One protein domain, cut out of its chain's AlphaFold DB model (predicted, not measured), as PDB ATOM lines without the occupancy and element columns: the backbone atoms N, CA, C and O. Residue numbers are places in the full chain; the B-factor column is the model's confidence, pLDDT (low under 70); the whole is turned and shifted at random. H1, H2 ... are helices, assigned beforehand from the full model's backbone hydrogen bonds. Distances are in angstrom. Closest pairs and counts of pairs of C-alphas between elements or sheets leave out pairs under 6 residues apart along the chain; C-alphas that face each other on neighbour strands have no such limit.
ATOM      1  N   LYS A   3     -27.649  50.557   4.868       82.31
ATOM      2  CA  LYS A   3     -28.410  51.230   3.800       82.31
ATOM      3  C   LYS A   3     -28.872  52.647   4.163       82.31
ATOM      4  O   LYS A   3     -28.916  53.517   3.305       82.31
ATOM      5  N   LEU A   4     -29.193  52.889   5.438       80.88
ATOM      6  CA  LEU A   4     -29.586  54.219   5.931       80.88
ATOM      7  C   LEU A   4     -28.395  55.184   6.006       80.88
ATOM      8  O   LEU A   4     -28.595  56.390   6.017       80.88
ATOM      9  N   GLN A   5     -27.173  54.655   6.038       80.06
ATOM     10  CA  GLN A   5     -25.930  55.420   6.004       80.06
ATOM     11  C   GLN A   5     -25.316  55.487   4.596       80.06
ATOM     12  O   GLN A   5     -24.182  55.924   4.446       80.06
ATOM     13  N   GLY A   6     -26.047  55.051   3.563       83.12
ATOM     14  CA  GLY A   6     -25.587  55.091   2.172       83.12
ATOM     15  C   GLY A   6     -24.681  53.929   1.750       83.12
ATOM     16  O   GLY A   6     -24.188  53.936   0.627       83.12
ATOM     17  N   PHE A   7     -24.487  52.916   2.600       81.69
ATOM     18  CA  PHE A   7     -23.725  51.714   2.252       81.69
ATOM     19  C   PHE A   7     -24.641  50.613   1.715       81.69
ATOM     20  O   PHE A   7     -25.566  50.169   2.405       81.69
ATOM     21  N   ASP A   8     -24.345  50.122   0.510       82.62
ATOM     22  CA  ASP A   8     -24.998  48.943  -0.058       82.62
ATOM     23  C   ASP A   8     -24.164  47.690   0.247       82.62
ATOM     24  O   ASP A   8     -22.987  47.597  -0.104       82.62
ATOM     25  N   LEU A   9     -24.755  46.744   0.980       80.12
ATOM     26  CA  LEU A   9     -24.088  45.487   1.314       80.12
ATOM     27  C   LEU A   9     -24.248  44.507   0.144       80.12
ATOM     28  O   LEU A   9     -25.362  44.339  -0.355       80.12
ATOM     29  N   PRO A  10     -23.185  43.790  -0.259       77.38
ATOM     30  CA  PRO A  10     -23.226  42.943  -1.443       77.38
ATOM     31  C   PRO A  10     -24.279  41.833  -1.317       77.38
ATOM     32  O   PRO A  10     -24.369  41.145  -0.295       77.38
ATOM     33  N   ASN A  11     -25.040  41.579  -2.389       74.38
ATOM     34  CA  ASN A  11     -25.992  40.462  -2.447       74.38
ATOM     35  C   ASN A  11     -25.312  39.116  -2.780       74.38
ATOM     36  O   ASN A  11     -25.778  38.336  -3.603       74.38
ATOM     37  N   SER A  12     -24.170  38.861  -2.151       77.94
ATOM     38  CA  SER A  12     -23.302  37.702  -2.363       77.94
ATOM     39  C   SER A  12     -23.607  36.547  -1.391       77.94
ATOM     40  O   SER A  12     -24.568  36.601  -0.616       77.94
ATOM     41  N   SER A  13     -22.772  35.501  -1.402       83.06
ATOM     42  CA  SER A  13     -22.867  34.373  -0.465       83.06
ATOM     43  C   SER A  13     -22.828  34.823   1.004       83.06
ATOM     44  O   SER A  13     -22.281  35.876   1.352       83.06
ATOM     45  N   GLN A  14     -23.416  34.008   1.884       83.31
ATOM     46  CA  GLN A  14     -23.570  34.316   3.310       83.31
ATOM     47  C   GLN A  14     -22.251  34.695   4.021       83.31
ATOM     48  O   GLN A  14     -22.264  35.681   4.756       83.31
ATOM     49  N   PRO A  15     -21.097  34.038   3.771       85.94
ATOM     50  CA  PRO A  15     -19.824  34.423   4.393       85.94
ATOM     51  C   PRO A  15     -19.365  35.839   4.021       85.94
ATOM     52  O   PRO A  15     -18.866  36.579   4.869       85.94
ATOM     53  N   ILE A  16     -19.571  36.244   2.764       87.00
ATOM     54  CA  ILE A  16     -19.182  37.573   2.274       87.00
ATOM     55  C   ILE A  16     -20.072  38.644   2.916       87.00
ATOM     56  O   ILE A  16     -19.566  39.665   3.380       87.00
ATOM     57  N   LYS A  17     -21.381  38.381   3.029       88.56
ATOM     58  CA  LYS A  17     -22.324  39.272   3.726       88.56
ATOM     59  C   LYS A  17     -21.955  39.457   5.197       88.56
ATOM     60  O   LYS A  17     -21.915  40.586   5.674       88.56
ATOM     61  N   VAL A  18     -21.643  38.366   5.897       91.12
ATOM     62  CA  VAL A  18     -21.226  38.393   7.309       91.12
ATOM     63  C   VAL A  18     -19.981  39.263   7.496       91.12
ATOM     64  O   VAL A  18     -19.959  40.128   8.372       91.12
ATOM     65  N   LYS A  19     -18.970  39.096   6.636       91.06
ATOM     66  CA  LYS A  19     -17.752  39.914   6.681       91.06
ATOM     67  C   LYS A  19     -18.035  41.390   6.376       91.06
ATOM     68  O   LYS A  19     -17.515  42.254   7.073       91.06
ATOM     69  N   ALA A  20     -18.882  41.685   5.389       91.56
ATOM     70  CA  ALA A  20     -19.250  43.058   5.038       91.56
ATOM     71  C   ALA A  20     -19.982  43.780   6.185       91.56
ATOM     72  O   ALA A  20     -19.654  44.921   6.500       91.56
ATOM     73  N   VAL A  21     -20.919  43.102   6.860       93.06
ATOM     74  CA  VAL A  21     -21.612  43.644   8.043       93.06
ATOM     75  C   VAL A  21     -20.628  43.924   9.176       93.06
ATOM     76  O   VAL A  21     -20.693  44.981   9.796       93.06
ATOM     77  N   TYR A  22     -19.703  42.998   9.434       94.81
ATOM     78  CA  TYR A  22     -18.679  43.177  10.458       94.81
ATOM     79  C   TYR A  22     -17.801  44.406  10.200       94.81
ATOM     80  O   TYR A  22     -17.665  45.240  11.091       94.81
ATOM     81  N   LEU A  23     -17.263  44.550   8.985       93.50
ATOM     82  CA  LEU A  23     -16.424  45.696   8.621       93.50
ATOM     83  C   LEU A  23     -17.182  47.019   8.753       93.50
ATOM     84  O   LEU A  23     -16.656  47.970   9.317       93.50
ATOM     85  N   PHE A  24     -18.442  47.053   8.315       94.44
ATOM     86  CA  PHE A  24     -19.295  48.224   8.484       94.44
ATOM     87  C   PHE A  24     -19.470  48.606   9.963       94.44
ATOM     88  O   PHE A  24     -19.339  49.772  10.316       94.44
ATOM     89  N   LEU A  25     -19.734  47.640  10.849       94.38
ATOM     90  CA  LEU A  25     -19.913  47.911  12.281       94.38
ATOM     91  C   LEU A  25     -18.621  48.359  12.978       94.38
ATOM     92  O   LEU A  25     -18.694  49.111  13.951       94.38
ATOM     93  N   VAL A  26     -17.459  47.919  12.493       94.31
ATOM     94  CA  VAL A  26     -16.159  48.438  12.938       94.31
ATOM     95  C   VAL A  26     -15.992  49.896  12.510       94.31
ATOM     96  O   VAL A  26     -15.685  50.732  13.354       94.31
ATOM     97  N   GLU A  27     -16.276  50.215  11.243       93.94
ATOM     98  CA  GLU A  27     -16.176  51.575  10.688       93.94
ATOM     99  C   GLU A  27     -17.031  52.583  11.472       93.94
ATOM    100  O   GLU A  27     -16.596  53.688  11.792       93.94
ATOM    101  N   VAL A  28     -18.245  52.182  11.859       94.38
ATOM    102  CA  VAL A  28     -19.165  53.036  12.627       94.38
ATOM    103  C   VAL A  28     -18.967  52.950  14.145       94.38
ATOM    104  O   VAL A  28     -19.836  53.379  14.904       94.38
ATOM    105  N   ASN A  29     -17.845  52.384  14.602       93.06
ATOM    106  CA  ASN A  29     -17.461  52.252  16.012       93.06
ATOM    107  C   ASN A  29     -18.484  51.509  16.897       93.06
ATOM    108  O   ASN A  29     -18.550  51.718  18.106       93.06
ATOM    109  N   GLN A  30     -19.284  50.620  16.307       93.06
ATOM    110  CA  GLN A  30     -20.237  49.774  17.034       93.06
ATOM    111  C   GLN A  30     -19.580  48.501  17.583       93.06
ATOM    112  O   GLN A  30     -20.051  47.921  18.563       93.06
ATOM    113  N   ILE A  31     -18.490  48.049  16.954       93.38
ATOM    114  CA  ILE A  31     -17.733  46.854  17.332       93.38
ATOM    115  C   ILE A  31     -16.236  47.167  17.295       93.38
ATOM    116  O   ILE A  31     -15.741  47.750  16.337       93.38
ATOM    117  N   THR A  32     -15.488  46.721  18.305       93.31
ATOM    118  CA  THR A  32     -14.019  46.787  18.292       93.31
ATOM    119  C   THR A  32     -13.439  45.801  17.268       93.31
ATOM    120  O   THR A  32     -13.852  44.630  17.266       93.31
ATOM    121  N   PRO A  33     -12.471  46.218  16.430       94.00
ATOM    122  CA  PRO A  33     -11.840  45.326  15.467       94.00
ATOM    123  C   PRO A  33     -11.173  44.128  16.155       94.00
ATOM    124  O   PRO A  33     -10.659  44.212  17.271       94.00
ATOM    125  N   LEU A  34     -11.235  42.982  15.485       92.62
ATOM    126  CA  LEU A  34     -10.527  41.770  15.854       92.62
ATOM    127  C   LEU A  34      -9.077  41.916  15.388       92.62
ATOM    128  O   LEU A  34      -8.847  42.526  14.346       92.62
ATOM    129  N   PRO A  35      -8.113  41.358  16.132       93.19
ATOM    130  CA  PRO A  35      -6.742  41.286  15.652       93.19
ATOM    131  C   PRO A  35      -6.656  40.354  14.431       93.19
ATOM    132  O   PRO A  35      -7.506  39.475  14.251       93.19
ATOM    133  N   ASP A  36      -5.638  40.556  13.595       88.31
ATOM    134  CA  ASP A  36      -5.506  39.888  12.292       88.31
ATOM    135  C   ASP A  36      -5.473  38.354  12.398       88.31
ATOM    136  O   ASP A  36      -6.030  37.658  11.548       88.31
ATOM    137  N   ASP A  37      -4.907  37.814  13.483       91.75
ATOM    138  CA  ASP A  37      -4.851  36.376  13.781       91.75
ATOM    139  C   ASP A  37      -6.227  35.754  14.083       91.75
ATOM    140  O   ASP A  37      -6.365  34.531  14.093       91.75
ATOM    141  N   LYS A  38      -7.253  36.582  14.319       90.81
ATOM    142  CA  LYS A  38      -8.629  36.171  14.657       90.81
ATOM    143  C   LYS A  38      -9.660  36.683  13.661       90.81
ATOM    144  O   LYS A  38     -10.857  36.668  13.951       90.81
ATOM    145  N   LEU A  39      -9.223  37.150  12.495       88.62
ATOM    146  CA  LEU A  39     -10.095  37.645  11.430       88.62
ATOM    147  C   LEU A  39     -10.630  36.486  10.562       88.62
ATOM    148  O   LEU A  39     -10.675  36.557   9.334       88.62
ATOM    149  N   ASP A  40     -11.046  35.395  11.208       92.00
ATOM    150  CA  ASP A  40     -11.690  34.243  10.580       92.00
ATOM    151  C   ASP A  40     -13.218  34.286  10.731       92.00
ATOM    152  O   ASP A  40     -13.791  35.017  11.544       92.00
ATOM    153  N   GLY A  41     -13.900  33.472   9.924       88.62
ATOM    154  CA  GLY A  41     -15.359  33.466   9.856       88.62
ATOM    155  C   GLY A  41     -16.049  33.151  11.187       88.62
ATOM    156  O   GLY A  41     -17.070  33.769  11.489       88.62
ATOM    157  N   ALA A  42     -15.499  32.246  12.002       92.94
ATOM    158  CA  ALA A  42     -16.122  31.844  13.261       92.94
ATOM    159  C   ALA A  42     -16.002  32.953  14.315       92.94
ATOM    160  O   ALA A  42     -16.980  33.295  14.987       92.94
ATOM    161  N   ASN A  43     -14.825  33.577  14.419       94.88
ATOM    162  CA  ASN A  43     -14.610  34.703  15.326       94.88
ATOM    163  C   ASN A  43     -15.432  35.939  14.926       94.88
ATOM    164  O   ASN A  43     -16.013  36.593  15.802       94.88
ATOM    165  N   ILE A  44     -15.569  36.223  13.625       94.50
ATOM    166  CA  ILE A  44     -16.446  37.291  13.120       94.50
ATOM    167  C   ILE A  44     -17.907  37.029  13.506       94.50
ATOM    168  O   ILE A  44     -18.563  37.913  14.060       94.50
ATOM    169  N   GLN A  45     -18.418  35.817  13.266       93.50
ATOM    170  CA  GLN A  45     -19.799  35.462  13.616       93.50
ATOM    171  C   GLN A  45     -20.058  35.594  15.118       93.50
ATOM    172  O   GLN A  45     -21.048  36.205  15.520       93.50
ATOM    173  N   LYS A  46     -19.140  35.099  15.955       94.19
ATOM    174  CA  LYS A  46     -19.243  35.226  17.413       94.19
ATOM    175  C   LYS A  46     -19.272  36.688  17.859       94.19
ATOM    176  O   LYS A  46     -20.049  37.046  18.743       94.19
ATOM    177  N   ARG A  47     -18.445  37.548  17.255       93.88
ATOM    178  CA  ARG A  47     -18.413  38.979  17.583       93.88
ATOM    179  C   ARG A  47     -19.730  39.668  17.223       93.88
ATOM    180  O   ARG A  47     -20.236  40.437  18.036       93.88
ATOM    181  N   LEU A  48     -20.291  39.357  16.054       94.44
ATOM    182  CA  LEU A  48     -21.592  39.871  15.621       94.44
ATOM    183  C   LEU A  48     -22.732  39.396  16.527       94.44
ATOM    184  O   LEU A  48     -23.575  40.207  16.895       94.44
ATOM    185  N   ALA A  49     -22.733  38.124  16.933       93.00
ATOM    186  CA  ALA A  49     -23.739  37.581  17.846       93.00
ATOM    187  C   ALA A  49     -23.723  38.301  19.205       93.00
ATOM    188  O   ALA A  49     -24.763  38.734  19.692       93.00
ATOM    189  N   LEU A  50     -22.534  38.508  19.785       92.88
ATOM    190  CA  LEU A  50     -22.386  39.244  21.046       92.88
ATOM    191  C   LEU A  50     -22.795  40.715  20.923       92.88
ATOM    192  O   LEU A  50     -23.349  41.277  21.865       92.88
ATOM    193  N   TRP A  51     -22.497  41.353  19.789       94.00
ATOM    194  CA  TRP A  51     -22.955  42.715  19.529       94.00
ATOM    195  C   TRP A  51     -24.480  42.777  19.436       94.00
ATOM    196  O   TRP A  51     -25.085  43.614  20.099       94.00
ATOM    197  N   LEU A  52     -25.100  41.859  18.689       91.62
ATOM    198  CA  LEU A  52     -26.549  41.812  18.527       91.62
ATOM    199  C   LEU A  52     -27.245  41.601  19.873       91.62
ATOM    200  O   LEU A  52     -28.095  42.400  20.240       91.62
ATOM    201  N   HIS A  53     -26.812  40.615  20.659       90.38
ATOM    202  CA  HIS A  53     -27.342  40.372  22.003       90.38
ATOM    203  C   HIS A  53     -27.250  41.620  22.905       90.38
ATOM    204  O   HIS A  53     -28.125  41.865  23.731       90.38
ATOM    205  N   LYS A  54     -26.194  42.437  22.784       89.12
ATOM    206  CA  LYS A  54     -26.073  43.694  23.545       89.12
ATOM    207  C   LYS A  54     -26.960  44.816  23.002       89.12
ATOM    208  O   LYS A  54     -27.383  45.664  23.779       89.12
ATOM    209  N   ALA A  55     -27.195  44.838  21.694       88.88
ATOM    210  CA  ALA A  55     -28.028  45.832  21.027       88.88
ATOM    211  C   ALA A  55     -29.532  45.564  21.212       88.88
ATOM    212  O   ALA A  55     -30.332  46.493  21.103       88.88
ATOM    213  N   LEU A  56     -29.918  44.314  21.488       89.00
ATOM    214  CA  LEU A  56     -31.303  43.935  21.741       89.00
ATOM    215  C   LEU A  56     -31.764  44.360  23.152       89.00
ATOM    216  O   LEU A  56     -30.993  44.275  24.116       89.00
TER     217      LEU A  56
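This is residues 3 to 56 of the 63 residues of the protein "DUF5062 domain-containing protein" of Vibrio splendidus 12E03 (UniProt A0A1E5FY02). Two helices of nearly equal length, H1 and H2, cross near their middles as a steep X, running the same way. A lead-in, residues 3 to 13, runs back beside H1, and a long loop, residues 28 to 40, returns from the end of H1 to the start of H2. The printed part has 54 residues, two named helices in the order H1, H2, and no named strand; the class is all helix. It is compact, with a radius of gyration of the C-alphas of 11.1 A, and rounded, spanning 28 by 25 by 19 A.

H1, residues 14 to 27, begins at C-alpha 14 (-23.570, 34.316, 3.310) and is 20.2 A long. H2, residues 41 to 55, is 20.9 A long and ends at C-alpha 55 (-28.028, 45.832, 21.027).

H1 and H2 touch; their closest C-alphas, of Tyr 22 and Leu 48, are 6.8 A apart. Their lines stand at a steep tilt of 56 degrees. In H1 and H2 every O i to N i+4 pair is within hydrogen-bond range.

The C-alphas farthest apart, of Leu 4 and Asp 37, are 31.5 A apart. The link from H1 to H2 is long, 13 residues. The printed part has no cut, and no printed residue is under pLDDT 70.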